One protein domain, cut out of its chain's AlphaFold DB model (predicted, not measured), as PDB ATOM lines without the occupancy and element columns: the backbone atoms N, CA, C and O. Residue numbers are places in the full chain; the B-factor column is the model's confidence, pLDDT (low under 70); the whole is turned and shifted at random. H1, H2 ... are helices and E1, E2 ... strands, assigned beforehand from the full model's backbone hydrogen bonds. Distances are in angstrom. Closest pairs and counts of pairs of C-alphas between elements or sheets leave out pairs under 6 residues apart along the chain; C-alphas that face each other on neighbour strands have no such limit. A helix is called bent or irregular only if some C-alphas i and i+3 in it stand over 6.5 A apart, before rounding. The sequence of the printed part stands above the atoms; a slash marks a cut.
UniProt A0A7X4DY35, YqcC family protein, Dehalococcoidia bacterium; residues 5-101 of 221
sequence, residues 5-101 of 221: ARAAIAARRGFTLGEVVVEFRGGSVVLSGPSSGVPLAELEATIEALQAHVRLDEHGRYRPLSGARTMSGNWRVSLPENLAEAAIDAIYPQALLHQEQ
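AT A GLANCE: This is residues 5 to 101 of the 221 residues of the protein "YqcC family protein" of Dehalococcoidia bacterium (UniProt A0A7X4DY35). A strongly twisted sheet of four strands has two helices over one face: H3, over the inner strand E3, and H2, over the edge strand E4. The short H1 grazes the sheet beside H3, while H4 turns off from H3 and is not on the sheet; two long loops, residues 33 to 46 and 55 to 74, lead into and out of H2. The printed part has 97 residues, with four named helices and four named strands in the order H1 E1 E2 E3 H2 E4 H3 H4, and is of the mixed class. The sheet's order is E1 E2 E3 E4, antiparallel throughout. The whole is compact, with a radius of gyration of the C-alphas of 12.6 A and spans of 36 by 31 by 23 A.

HOW THE PARTS SIT: H1, residues 5 to 10, precedes E1, residues 15 to 17, E2, residues 20 to 25, and E3, residues 28 to 32, a meander in which each strand is the antiparallel neighbour of the one before. H1 only grazes the sheet. E1 and E2 form a hairpin, with N 15 and O 22 at 2.9 A; E2 and E3 form another, with N 23 and O 30 at 2.9 A. H2, residues 47 to 54, runs along E4, residues 75 to 80, at a height over the sheet of 10.0 A. E3 and E4 are antiparallel, with N 31 and O 77 at 2.9 A. H3, residues 81 to 91, is the hub; it runs along E3 at a height of 8.3 A, on the same face as H2. H2 and H3 touch, the C-alphas of Gln 51 and Ala 90 being closest at 5.5 A, and run the same way at a tilt of 37 degrees, only just steep. H1 and H3 only just touch, with 3 pairs of C-alphas within 8 A, the closest being Ile 9 and Ala 84 at 7.1 A. H4, residues 95 to 101, touches H3 about perpendicular, at 83 degrees, with the C-alphas of Asp 89 and Ala 95 closest at 6.7 A. In H1, H2 and H4 every O i to N i+4 pair is within hydrogen-bond range; in H3, 5 of 7 are.

IN THESE COORDINATES: H1 begins at C-alpha 5, (10.400, 17.907, 5.874), and is 8.7 A long. E1 measures 6.7 A, E2 16.1 A, E3 13.0 A, H2 10.6 A and E4 17.1 A. H3 measures 15.9 A and is irregular, C-alphas 82 and 85 being 7.5 A apart. H4, 10.0 A, ends at C-alpha 101, (21.742, 23.310, 4.211).

THE WHOLE: The C-alphas farthest apart, Val 38 and Gln 101, are 37.0 A apart. The printed part has no cut. The links E3 to H2 and H2 to E4 are long. Mean pLDDT of the printed part is 96.3, and no printed residue is under 70.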
ATOM      1  N   ALA A   5      11.377  18.202   6.920       94.44
ATOM      2  CA  ALA A   5      10.400  17.907   5.874       94.44
ATOM      3  C   ALA A   5      10.844  16.751   4.959       94.44
ATOM      4  O   ALA A   5      10.069  15.826   4.729       94.44
ATOM      5  N   ARG A   6      12.103  16.724   4.495       95.31
ATOM      6  CA  ARG A   6      12.634  15.599   3.696       95.31
ATOM      7  C   ARG A   6      12.637  14.291   4.482       95.31
ATOM      8  O   ARG A   6      12.281  13.247   3.938       95.31
ATOM      9  N   ALA A   7      12.972  14.341   5.772       95.31
ATOM     10  CA  ALA A   7      12.885  13.174   6.645       95.31
ATOM     11  C   ALA A   7      11.434  12.674   6.802       95.31
ATOM     12  O   ALA A   7      11.193  11.466   6.813       95.31
ATOM     13  N   ALA A   8      10.456  13.582   6.895       96.56
ATOM     14  CA  ALA A   8       9.039  13.234   6.944       96.56
ATOM     15  C   ALA A   8       8.536  12.630   5.621       96.56
ATOM     16  O   ALA A   8       7.852  11.608   5.662       96.56
ATOM     17  N   ILE A   9       8.946  13.187   4.473       97.25
ATOM     18  CA  ILE A   9       8.638  12.655   3.134       97.25
ATOM     19  C   ILE A   9       9.182  11.232   2.978       97.25
ATOM     20  O   ILE A   9       8.427  10.321   2.646       97.25
ATOM     21  N   ALA A  10      10.462  11.006   3.291       96.75
ATOM     22  CA  ALA A  10      11.078   9.679   3.203       96.75
ATOM     23  C   ALA A  10      10.364   8.640   4.089       96.75
ATOM     24  O   ALA A  10      10.192   7.484   3.698       96.75
ATOM     25  N   ALA A  11       9.904   9.067   5.268       97.00
ATOM     26  CA  ALA A  11       9.159   8.237   6.208       97.00
ATOM     27  C   ALA A  11       7.647   8.157   5.913       97.00
ATOM     28  O   ALA A  11       6.939   7.482   6.660       97.00
ATOM     29  N   ARG A  12       7.140   8.847   4.877       97.50
ATOM     30  CA  ARG A  12       5.702   8.984   4.564       97.50
ATOM     31  C   ARG A  12       4.869   9.419   5.772       97.50
ATOM     32  O   ARG A  12       3.753   8.952   5.990       97.50
ATOM     33  N   ARG A  13       5.427  10.304   6.598       97.19
ATOM     34  CA  ARG A  13       4.744  10.872   7.764       97.19
ATOM     35  C   ARG A  13       4.173  12.228   7.399       97.19
ATOM     36  O   ARG A  13       4.842  13.006   6.729       97.19
ATOM     37  N   GLY A  14       2.960  12.510   7.864       97.31
ATOM     38  CA  GLY A  14       2.363  13.830   7.696       97.31
ATOM     39  C   GLY A  14       3.129  14.910   8.464       97.31
ATOM     40  O   GLY A  14       3.719  14.639   9.515       97.31
ATOM     41  N   PHE A  15       3.135  16.128   7.932       97.50
ATOM     42  CA  PHE A  15       3.787  17.289   8.539       97.50
ATOM     43  C   PHE A  15       3.156  18.597   8.054       97.50
ATOM     44  O   PHE A  15       2.370  18.618   7.110       97.50
ATOM     45  N   THR A  16       3.525  19.697   8.701       96.88
ATOM     46  CA  THR A  16       3.169  21.053   8.276       96.88
ATOM     47  C   THR A  16       4.441  21.787   7.891       96.88
ATOM     48  O   THR A  16       5.436  21.709   8.614       96.88
ATOM     49  N   LEU A  17       4.406  22.498   6.768       97.06
ATOM     50  CA  LEU A  17       5.490  23.351   6.300       97.06
ATOM     51  C   LEU A  17       4.901  24.704   5.903       97.06
ATOM     52  O   LEU A  17       4.108  24.786   4.969       97.06
ATOM     53  N   GLY A  18       5.265  25.762   6.628       96.00
ATOM     54  CA  GLY A  18       4.631  27.069   6.469       96.00
ATOM     55  C   GLY A  18       3.125  27.000   6.737       96.00
ATOM     56  O   GLY A  18       2.705  26.694   7.849       96.00
ATOM     57  N   GLU A  19       2.325  27.296   5.718       96.44
ATOM     58  CA  GLU A  19       0.856  27.272   5.763       96.44
ATOM     59  C   GLU A  19       0.246  25.976   5.215       96.44
ATOM     60  O   GLU A  19      -0.975  25.837   5.180       96.44
ATOM     61  N   VAL A  20       1.081  25.033   4.772       97.62
ATOM     62  CA  VAL A  20       0.633  23.840   4.055       97.62
ATOM     63  C   VAL A  20       0.747  22.606   4.928       97.62
ATOM     64  O   VAL A  20       1.790  22.334   5.529       97.62
ATOM     65  N   VAL A  21      -0.335  21.835   4.964       97.81
ATOM     66  CA  VAL A  21      -0.377  20.505   5.570       97.81
ATOM     67  C   VAL A  21      -0.106  19.472   4.483       97.81
ATOM     68  O   VAL A  21      -0.723  19.510   3.420       97.81
ATOM     69  N   VAL A  22       0.814  18.551   4.757       98.38
ATOM     70  CA  VAL A  22       1.207  17.454   3.870       98.38
ATOM     71  C   VAL A  22       0.843  16.137   4.541       98.38
ATOM     72  O   VAL A  22       1.264  15.872   5.667       98.38
ATOM     73  N   GLU A  23       0.089  15.291   3.849       98.38
ATOM     74  CA  GLU A  23      -0.336  13.974   4.325       98.38
ATOM     75  C   GLU A  23      -0.051  12.898   3.271       98.38
ATOM     76  O   GLU A  23      -0.211  13.136   2.081       98.38
ATOM     77  N   PHE A  24       0.318  11.689   3.696       98.25
ATOM     78  CA  PHE A  24       0.526  10.548   2.798       98.25
ATOM     79  C   PHE A  24      -0.606   9.536   2.972       98.25
ATOM     80  O   PHE A  24      -0.906   9.128   4.096       98.25
ATOM     81  N   ARG A  25      -1.259   9.136   1.875       94.94
ATOM     82  CA  ARG A  25      -2.411   8.219   1.885       94.94
ATOM     83  C   ARG A  25      -2.404   7.333   0.642       94.94
ATOM     84  O   ARG A  25      -2.536   7.833  -0.466       94.94
ATOM     85  N   GLY A  26      -2.290   6.016   0.828       89.88
ATOM     86  CA  GLY A  26      -2.527   5.033  -0.240       89.88
ATOM     87  C   GLY A  26      -1.680   5.215  -1.509       89.88
ATOM     88  O   GLY A  26      -2.195   4.993  -2.597       89.88
ATOM     89  N   GLY A  27      -0.416   5.640  -1.381       94.94
ATOM     90  CA  GLY A  27       0.479   5.917  -2.519       94.94
ATOM     91  C   GLY A  27       0.378   7.336  -3.096       94.94
ATOM     92  O   GLY A  27       1.089   7.670  -4.045       94.94
ATOM     93  N   SER A  28      -0.464   8.184  -2.506       97.75
ATOM     94  CA  SER A  28      -0.595   9.599  -2.848       97.75
ATOM     95  C   SER A  28      -0.078  10.494  -1.723       97.75
ATOM     96  O   SER A  28      -0.110  10.130  -0.543       97.75
ATOM     97  N   VAL A  29       0.346  11.697  -2.092       98.56
ATOM     98  CA  VAL A  29       0.568  12.828  -1.192       98.56
ATOM     99  C   VAL A  29      -0.570  13.831  -1.375       98.56
ATOM    100  O   VAL A  29      -0.889  14.233  -2.492       98.56
ATOM    101  N   VAL A  30      -1.201  14.219  -0.273       98.50
ATOM    102  CA  VAL A  30      -2.240  15.247  -0.232       98.50
ATOM    103  C   VAL A  30      -1.638  16.497   0.392       98.50
ATOM    104  O   VAL A  30      -1.147  16.445   1.519       98.50
ATOM    105  N   LEU A  31      -1.671  17.611  -0.336       98.50
ATOM    106  CA  LEU A  31      -1.277  18.923   0.172       98.50
ATOM    107  C   LEU A  31      -2.528  19.778   0.329       98.50
ATOM    108  O   LEU A  31      -3.347  19.820  -0.586       98.50
ATOM    109  N   SER A  32      -2.673  20.448   1.468       98.06
ATOM    110  CA  SER A  32      -3.790  21.360   1.738       98.06
ATOM    111  C   SER A  32      -3.276  22.711   2.218       98.06
ATOM    112  O   SER A  32      -2.365  22.756   3.050       98.06
ATOM    113  N   GLY A  33      -3.862  23.791   1.707       96.75
ATOM    114  CA  GLY A  33      -3.598  25.147   2.191       96.75
ATOM    115  C   GLY A  33      -4.307  25.459   3.517       96.75
ATOM    116  O   GLY A  33      -4.956  24.580   4.095       96.75
ATOM    117  N   PRO A  34      -4.233  26.718   3.990       94.75
ATOM    118  CA  PRO A  34      -4.967  27.180   5.168       94.75
ATOM    119  C   PRO A  34      -6.450  26.816   5.101       94.75
ATOM    120  O   PRO A  34      -7.077  27.013   4.067       94.75
ATOM    121  N   SER A  35      -7.046  26.335   6.194       91.31
ATOM    122  CA  SER A  35      -8.489  26.064   6.255       91.31
ATOM    123  C   SER A  35      -9.187  27.060   7.172       91.31
ATOM    124  O   SER A  35      -8.751  27.282   8.300       91.31
ATOM    125  N   SER A  36     -10.309  27.612   6.711       87.38
ATOM    126  CA  SER A  36     -11.213  28.441   7.517       87.38
ATOM    127  C   SER A  36     -12.428  27.656   8.032       87.38
ATOM    128  O   SER A  36     -13.452  28.248   8.362       87.38
ATOM    129  N   GLY A  37     -12.353  26.319   8.054       83.88
ATOM    130  CA  GLY A  37     -13.454  25.442   8.472       83.88
ATOM    131  C   GLY A  37     -14.533  25.211   7.406       83.88
ATOM    132  O   GLY A  37     -15.531  24.551   7.688       83.88
ATOM    133  N   VAL A  38     -14.341  25.720   6.187       86.44
ATOM    134  CA  VAL A  38     -15.185  25.394   5.026       86.44
ATOM    135  C   VAL A  38     -14.606  24.197   4.257       86.44
ATOM    136  O   VAL A  38     -13.419  23.887   4.413       86.44
ATOM    137  N   PRO A  39     -15.413  23.501   3.431       90.00
ATOM    138  CA  PRO A  39     -14.925  22.398   2.610       90.00
ATOM    139  C   PRO A  39     -13.763  22.816   1.702       90.00
ATOM    140  O   PRO A  39     -13.794  23.883   1.092       90.00
ATOM    141  N   LEU A  40     -12.752  21.950   1.600       92.44
ATOM    142  CA  LEU A  40     -11.603  22.172   0.726       92.44
ATOM    143  C   LEU A  40     -11.995  21.912  -0.731       92.44
ATOM    144  O   LEU A  40     -12.533  20.848  -1.048       92.44
ATOM    145  N   ALA A  41     -11.688  22.856  -1.613       94.00
ATOM    146  CA  ALA A  41     -11.783  22.674  -3.051       94.00
ATOM    147  C   ALA A  41     -10.675  21.733  -3.547       94.00
ATOM    148  O   ALA A  41      -9.511  21.882  -3.175       94.00
ATOM    149  N   GLU A  42     -11.035  20.775  -4.398       97.31
ATOM    150  CA  GLU A  42     -10.071  19.902  -5.071       97.31
ATOM    151  C   GLU A  42      -9.457  20.626  -6.261       97.31
ATOM    152  O   GLU A  42     -10.163  21.021  -7.192       97.31
ATOM    153  N   LEU A  43      -8.139  20.781  -6.236       97.81
ATOM    154  CA  LEU A  43      -7.386  21.223  -7.397       97.81
ATOM    155  C   LEU A  43      -7.184  20.054  -8.364       97.81
ATOM    156  O   LEU A  43      -7.171  18.884  -7.976       97.81
ATOM    157  N   GLU A  44      -6.968  20.386  -9.632       98.00
ATOM    158  CA  GLU A  44      -6.477  19.415 -10.602       98.00
ATOM    159  C   GLU A  44      -5.157  18.801 -10.102       98.00
ATOM    160  O   GLU A  44      -4.291  19.497  -9.569       98.00
ATOM    161  N   ALA A  45      -5.015  17.485 -10.261       97.56
ATOM    162  CA  ALA A  45      -3.900  16.693  -9.745       97.56
ATOM    163  C   ALA A  45      -2.607  16.862 -10.571       97.56
ATOM    164  O   ALA A  45      -1.995  15.883 -11.001       97.56
ATOM    165  N   THR A  46      -2.186  18.107 -10.789       98.31
ATOM    166  CA  THR A  46      -0.962  18.475 -11.508       98.31
ATOM    167  C   THR A  46      -0.157  19.509 -10.722       98.31
ATOM    168  O   THR A  46      -0.688  20.273  -9.910       98.31
ATOM    169  N   ILE A  47       1.158  19.534 -10.949       98.44
ATOM    170  CA  ILE A  47       2.044  20.530 -10.330       98.44
ATOM    171  C   ILE A  47       1.740  21.920 -10.891       98.44
ATOM    172  O   ILE A  47       1.793  22.909 -10.164       98.44
ATOM    173  N   GLU A  48       1.371  21.994 -12.165       98.12
ATOM    174  CA  GLU A  48       1.033  23.217 -12.877       98.12
ATOM    175  C   GLU A  48      -0.216  23.875 -12.287       98.12
ATOM    176  O   GLU A  48      -0.200  25.078 -12.019       98.12
ATOM    177  N   ALA A  49      -1.272  23.099 -12.023       97.94
ATOM    178  CA  ALA A  49      -2.484  23.612 -11.389       97.94
ATOM    179  C   ALA A  49      -2.222  24.073  -9.950       97.94
ATOM    180  O   ALA A  49      -2.660  25.160  -9.564       97.94
ATOM    181  N   LEU A  50      -1.447  23.300  -9.179       98.38
ATOM    182  CA  LEU A  50      -1.001  23.703  -7.844       98.38
ATOM    183  C   LEU A  50      -0.231  25.030  -7.901       98.38
ATOM    184  O   LEU A  50      -0.562  25.966  -7.174       98.38
ATOM    185  N   GLN A  51       0.762  25.136  -8.786       97.44
ATOM    186  CA  GLN A  51       1.587  26.332  -8.937       97.44
ATOM    187  C   GLN A  51       0.757  27.545  -9.371       97.44
ATOM    188  O   GLN A  51       0.962  28.643  -8.853       97.44
ATOM    189  N   ALA A  52      -0.169  27.370 -10.315       96.81
ATOM    190  CA  ALA A  52      -1.069  28.430 -10.754       96.81
ATOM    191  C   ALA A  52      -1.948  28.928  -9.597       96.81
ATOM    192  O   ALA A  52      -2.100  30.137  -9.435       96.81
ATOM    193  N   HIS A  53      -2.451  28.013  -8.763       97.25
ATOM    194  CA  HIS A  53      -3.262  28.355  -7.599       97.25
ATOM    195  C   HIS A  53      -2.468  29.160  -6.564       97.25
ATOM    196  O   HIS A  53      -2.857  30.270  -6.208       97.25
ATOM    197  N   VAL A  54      -1.304  28.663  -6.131       96.94
ATOM    198  CA  VAL A  54      -0.521  29.319  -5.066       96.94
ATOM    199  C   VAL A  54       0.169  30.615  -5.503       96.94
ATOM    200  O   VAL A  54       0.759  31.310  -4.674       96.94
ATOM    201  N   ARG A  55       0.119  30.975  -6.790       96.38
ATOM    202  CA  ARG A  55       0.591  32.277  -7.286       96.38
ATOM    203  C   ARG A  55      -0.349  33.426  -6.948       96.38
ATOM    204  O   ARG A  55       0.065  34.571  -7.124       96.38
ATOM    205  N   LEU A  56      -1.565  33.147  -6.489       96.00
ATOM    206  CA  LEU A  56      -2.552  34.154  -6.126       96.00
ATOM    207  C   LEU A  56      -2.815  34.142  -4.617       96.00
ATOM    208  O   LEU A  56      -2.674  33.110  -3.960       96.00
ATOM    209  N   ASP A  57      -3.131  35.308  -4.062       95.19
ATOM    210  CA  ASP A  57      -3.587  35.441  -2.681       95.19
ATOM    211  C   ASP A  57      -5.109  35.296  -2.557       95.19
ATOM    212  O   ASP A  57      -5.815  35.095  -3.547       95.19
ATOM    213  N   GLU A  58      -5.623  35.389  -1.331       91.56
ATOM    214  CA  GLU A  58      -7.062  35.294  -1.046       91.56
ATOM    215  C   GLU A  58      -7.927  36.354  -1.760       91.56
ATOM    216  O   GLU A  58      -9.122  36.139  -1.953       91.56
ATOM    217  N   HIS A  59      -7.326  37.464  -2.202       93.25
ATOM    218  CA  HIS A  59      -7.985  38.535  -2.953       93.25
ATOM    219  C   HIS A  59      -7.777  38.400  -4.473       93.25
ATOM    220  O   HIS A  59      -8.215  39.259  -5.239       93.25
ATOM    221  N   GLY A  60      -7.099  37.342  -4.932       94.56
ATOM    222  CA  GLY A  60      -6.768  37.124  -6.341       94.56
ATOM    223  C   GLY A  60      -5.576  37.944  -6.843       94.56
ATOM    224  O   GLY A  60      -5.333  37.987  -8.051       94.56
ATOM    225  N   ARG A  61      -4.808  38.593  -5.957       95.75
ATOM    226  CA  ARG A  61      -3.597  39.337  -6.332       95.75
ATOM    227  C   ARG A  61      -2.428  38.380  -6.527       95.75
ATOM    228  O   ARG A  61      -2.293  37.387  -5.819       95.75
ATOM    229  N   TYR A  62      -1.524  38.713  -7.444       96.38
ATOM    230  CA  TYR A  62      -0.277  37.965  -7.605       96.38
ATOM    231  C   TYR A  62       0.577  37.992  -6.324       96.38
ATOM    232  O   TYR A  62       0.741  39.047  -5.706       96.38
ATOM    233  N   ARG A  63       1.167  36.844  -5.960       97.00
ATOM    234  CA  ARG A  63       2.059  36.638  -4.806       97.00
ATOM    235  C   ARG A  63       3.534  36.652  -5.238       97.00
ATOM    236  O   ARG A  63       4.108  35.591  -5.489       97.00
ATOM    237  N   PRO A  64       4.203  37.821  -5.285       96.06
ATOM    238  CA  PRO A  64       5.630  37.897  -5.613       96.06
ATOM    239  C   PRO A  64       6.527  37.321  -4.507       96.06
ATOM    240  O   PRO A  64       7.674  36.964  -4.764       96.06
ATOM    241  N   LEU A  65       6.010  37.227  -3.278       96.81
ATOM    242  CA  LEU A  65       6.663  36.584  -2.146       96.81
ATOM    243  C   LEU A  65       5.925  35.284  -1.824       96.81
ATOM    244  O   LEU A  65       4.938  35.289  -1.096       96.81
ATOM    245  N   SER A  66       6.428  34.158  -2.330       96.44
ATOM    246  CA  SER A  66       5.825  32.831  -2.114       96.44
ATOM    247  C   SER A  66       5.711  32.441  -0.639       96.44
ATOM    248  O   SER A  66       4.846  31.651  -0.276       96.44
ATOM    249  N   GLY A  67       6.557  33.015   0.220       96.94
ATOM    250  CA  GLY A  67       6.500  32.825   1.664       96.94
ATOM    251  C   GLY A  67       5.514  33.733   2.406       96.94
ATOM    252  O   GLY A  67       5.366  33.554   3.607       96.94
ATOM    253  N   ALA A  68       4.866  34.709   1.765       96.69
ATOM    254  CA  ALA A  68       3.916  35.587   2.449       96.69
ATOM    255  C   ALA A  68       2.702  34.789   2.948       96.69
ATOM    256  O   ALA A  68       2.177  33.960   2.202       96.69
ATOM    257  N   ARG A  69       2.249  35.073   4.175       95.75
ATOM    258  CA  ARG A  69       1.066  34.483   4.826       95.75
ATOM    259  C   ARG A  69      -0.233  35.061   4.265       95.75
ATOM    260  O   ARG A  69      -0.985  35.740   4.954       95.75
ATOM    261  N   THR A  70      -0.384  34.901   2.962       93.56
ATOM    262  CA  THR A  70      -1.481  35.422   2.138       93.56
ATOM    263  C   THR A  70      -1.980  34.362   1.164       93.56
ATOM    264  O   THR A  70      -2.760  34.664   0.267       93.56
ATOM    265  N   MET A  71      -1.484  33.125   1.271       93.81
ATOM    266  CA  MET A  71      -1.894  32.041   0.387       93.81
ATOM    267  C   MET A  71      -3.414  31.881   0.434       93.81
ATOM    268  O   MET A  71      -3.993  31.852   1.521       93.81
ATOM    269  N   SER A  72      -4.046  31.752  -0.734       93.00
ATOM    270  CA  SER A  72      -5.459  31.391  -0.800       93.00
ATOM    271  C   SER A  72      -5.712  30.132   0.032       93.00
ATOM    272  O   SER A  72      -4.967  29.152  -0.039       93.00
ATOM    273  N   GLY A  73      -6.739  30.181   0.874       93.81
ATOM    274  CA  GLY A  73      -7.129  29.050   1.706       93.81
ATOM    275  C   GLY A  73      -8.057  28.073   0.986       93.81
ATOM    276  O   GLY A  73      -8.441  28.258  -0.167       93.81
ATOM    277  N   ASN A  74      -8.478  27.058   1.732       95.50
ATOM    278  CA  ASN A  74      -9.565  26.140   1.423       95.50
ATOM    279  C   ASN A  74      -9.381  25.348   0.126       95.50
ATOM    280  O   ASN A  74     -10.343  25.100  -0.596       95.50
ATOM    281  N   TRP A  75      -8.158  24.902  -0.143       97.25
ATOM    282  CA  TRP A  75      -7.843  24.018  -1.259       97.25
ATOM    283  C   TRP A  75      -7.085  22.784  -0.785       97.25
ATOM    284  O   TRP A  75      -6.411  22.800   0.251       97.25
ATOM    285  N   ARG A  76      -7.172  21.723  -1.582       98.06
ATOM    286  CA  ARG A  76      -6.294  20.565  -1.492       98.06
ATOM    287  C   ARG A  76      -5.956  20.026  -2.876       98.06
ATOM    288  O   ARG A  76      -6.700  20.237  -3.826       98.06
ATOM    289  N   VAL A  77      -4.839  19.321  -2.978       98.44
ATOM    290  CA  VAL A  77      -4.446  18.579  -4.180       98.44
ATOM    291  C   VAL A  77      -3.932  17.206  -3.775       98.44
ATOM    292  O   VAL A  77      -3.180  17.083  -2.809       98.44
ATOM    293  N   SER A  78      -4.341  16.170  -4.506       98.44
ATOM    294  CA  SER A  78      -3.840  14.805  -4.340       98.44
ATOM    295  C   SER A  78      -2.944  14.450  -5.521       98.44
ATOM    296  O   SER A  78      -3.421  14.338  -6.645       98.44
ATOM    297  N   LEU A  79      -1.658  14.238  -5.260       98.62
ATOM    298  CA  LEU A  79      -0.643  13.906  -6.260       98.62
ATOM    299  C   LEU A  79      -0.033  12.527  -5.962       98.62
ATOM    300  O   LEU A  79      -0.080  12.079  -4.816       98.62
ATOM    301  N   PRO A  80       0.585  11.849  -6.943       98.38
ATOM    302  CA  PRO A  80       1.461  10.709  -6.675       98.38
ATOM    303  C   PRO A  80       2.537  11.037  -5.626       98.38
ATOM    304  O   PRO A  80       3.140  12.112  -5.670       98.38
ATOM    305  N   GLU A  81       2.809  10.130  -4.678       97.62
ATOM    306  CA  GLU A  81       3.716  10.409  -3.546       97.62
ATOM    307  C   GLU A  81       5.147  10.799  -3.964       97.62
ATOM    308  O   GLU A  81       5.816  11.560  -3.264       97.62
ATOM    309  N   ASN A  82       5.606  10.338  -5.132       97.56
ATOM    310  CA  ASN A  82       6.915  10.685  -5.687       97.56
ATOM    311  C   ASN A  82       7.021  12.159  -6.120       97.56
ATOM    312  O   ASN A  82       8.126  12.628  -6.383       97.56
ATOM    313  N   LEU A  83       5.904  12.894  -6.182       98.50
ATOM    314  CA  LEU A  83       5.871  14.326  -6.485       98.50
ATOM    315  C   LEU A  83       5.887  15.220  -5.235       98.50
ATOM    316  O   LEU A  83       5.838  16.439  -5.381       98.50
ATOM    317  N   ALA A  84       5.984  14.667  -4.021       98.44
ATOM    318  CA  ALA A  84       5.929  15.449  -2.780       98.44
ATOM    319  C   ALA A  84       6.961  16.594  -2.732       98.44
ATOM    320  O   ALA A  84       6.613  17.724  -2.395       98.44
ATOM    321  N   GLU A  85       8.218  16.331  -3.110       98.50
ATOM    322  CA  GLU A  85       9.257  17.372  -3.130       98.50
ATOM    323  C   GLU A  85       8.990  18.441  -4.197       98.50
ATOM    324  O   GLU A  85       9.132  19.628  -3.914       98.50
ATOM    325  N   ALA A  86       8.550  18.036  -5.394       98.62
ATOM    326  CA  ALA A  86       8.221  18.961  -6.479       98.62
ATOM    327  C   ALA A  86       7.021  19.853  -6.126       98.62
ATOM    328  O   ALA A  86       7.034  21.050  -6.401       98.62
ATOM    329  N   ALA A  87       6.006  19.291  -5.464       98.56
ATOM    330  CA  ALA A  87       4.850  20.038  -4.984       98.56
ATOM    331  C   ALA A  87       5.254  21.077  -3.930       98.56
ATOM    332  O   ALA A  87       4.822  22.225  -3.995       98.56
ATOM    333  N   ILE A  88       6.132  20.710  -2.992       98.44
ATOM    334  CA  ILE A  88       6.652  21.654  -1.995       98.44
ATOM    335  C   ILE A  88       7.493  22.749  -2.650       98.44
ATOM    336  O   ILE A  88       7.351  23.907  -2.269       98.44
ATOM    337  N   ASP A  89       8.337  22.424  -3.631       98.38
ATOM    338  CA  ASP A  89       9.143  23.426  -4.340       98.38
ATOM    339  C   ASP A  89       8.274  24.382  -5.176       98.38
ATOM    340  O   ASP A  89       8.546  25.582  -5.216       98.38
ATOM    341  N   ALA A  90       7.165  23.899  -5.746       98.12
ATOM    342  CA  ALA A  90       6.184  24.748  -6.424       98.12
ATOM    343  C   ALA A  90       5.523  25.767  -5.475       98.12
ATOM    344  O   ALA A  90       5.224  26.889  -5.892       98.12
ATOM    345  N   ILE A  91       5.319  25.397  -4.203       98.19
ATOM    346  CA  ILE A  91       4.698  26.245  -3.173       98.19
ATOM    347  C   ILE A  91       5.719  27.186  -2.526       98.19
ATOM    348  O   ILE A  91       5.523  28.401  -2.468       98.19
ATOM    349  N   TYR A  92       6.822  26.625  -2.033       98.06
ATOM    350  CA  TYR A  92       7.893  27.328  -1.341       98.06
ATOM    351  C   TYR A  92       9.245  26.981  -1.983       98.06
ATOM    352  O   TYR A  92       9.992  26.160  -1.442       98.06
ATOM    353  N   PRO A  93       9.617  27.665  -3.080       97.81
ATOM    354  CA  PRO A  93      10.842  27.382  -3.819       97.81
ATOM    355  C   PRO A  93      12.080  27.307  -2.927       97.81
ATOM    356  O   PRO A  93      12.348  28.220  -2.142       97.81
ATOM    357  N   GLN A  94      12.850  26.230  -3.051       97.50
ATOM    358  CA  GLN A  94      14.085  25.964  -2.305       97.50
ATOM    359  C   GLN A  94      13.909  25.751  -0.792       97.50
ATOM    360  O   GLN A  94      14.904  25.683  -0.074       97.50
ATOM    361  N   ALA A  95      12.682  25.615  -0.272       97.81
ATOM    362  CA  ALA A  95      12.469  25.424   1.166       97.81
ATOM    363  C   ALA A  95      13.182  24.171   1.701       97.81
ATOM    364  O   ALA A  95      13.907  24.256   2.691       97.81
ATOM    365  N   LEU A  96      13.035  23.037   1.008       97.56
ATOM    366  CA  LEU A  96      13.665  21.771   1.400       97.56
ATOM    367  C   LEU A  96      15.197  21.847   1.348       97.56
ATOM    368  O   LEU A  96      15.869  21.360   2.256       97.56
ATOM    369  N   LEU A  97      15.739  22.498   0.312       97.00
ATOM    370  CA  LEU A  97      17.180  22.705   0.162       97.00
ATOM    371  C   LEU A  97      17.730  23.579   1.292       97.00
ATOM    372  O   LEU A  97      18.723  23.221   1.920       97.00
ATOM    373  N   HIS A  98      17.075  24.704   1.586       97.62
ATOM    374  CA  HIS A  98      17.526  25.598   2.647       97.62
ATOM    375  C   HIS A  98      17.442  24.934   4.027       97.62
ATOM    376  O   HIS A  98      18.349  25.125   4.835       97.62
ATOM    377  N   GLN A  99      16.407  24.129   4.303       96.88
ATOM    378  CA  GLN A  99      16.325  23.354   5.546       96.88
ATOM    379  C   GLN A  99      17.500  22.380   5.688       96.88
ATOM    380  O   GLN A  99      18.134  22.327   6.740       96.88
ATOM    381  N   GLU A 100      17.828  21.633   4.633       95.38
ATOM    382  CA  GLU A 100      18.965  20.708   4.638       95.38
ATOM    383  C   GLU A 100      20.307  21.426   4.822       95.38
ATOM    384  O   GLU A 100      21.139  21.017   5.638       95.38
ATOM    385  N   GLN A 101      20.525  22.515   4.088       96.38
ATOM    386  CA  GLN A 101      21.742  23.310   4.211       96.38
ATOM    387  C   GLN A 101      21.870  23.930   5.607       96.38
ATOM    388  O   GLN A 101      22.961  23.952   6.171       96.38
TER     389      GLN A 101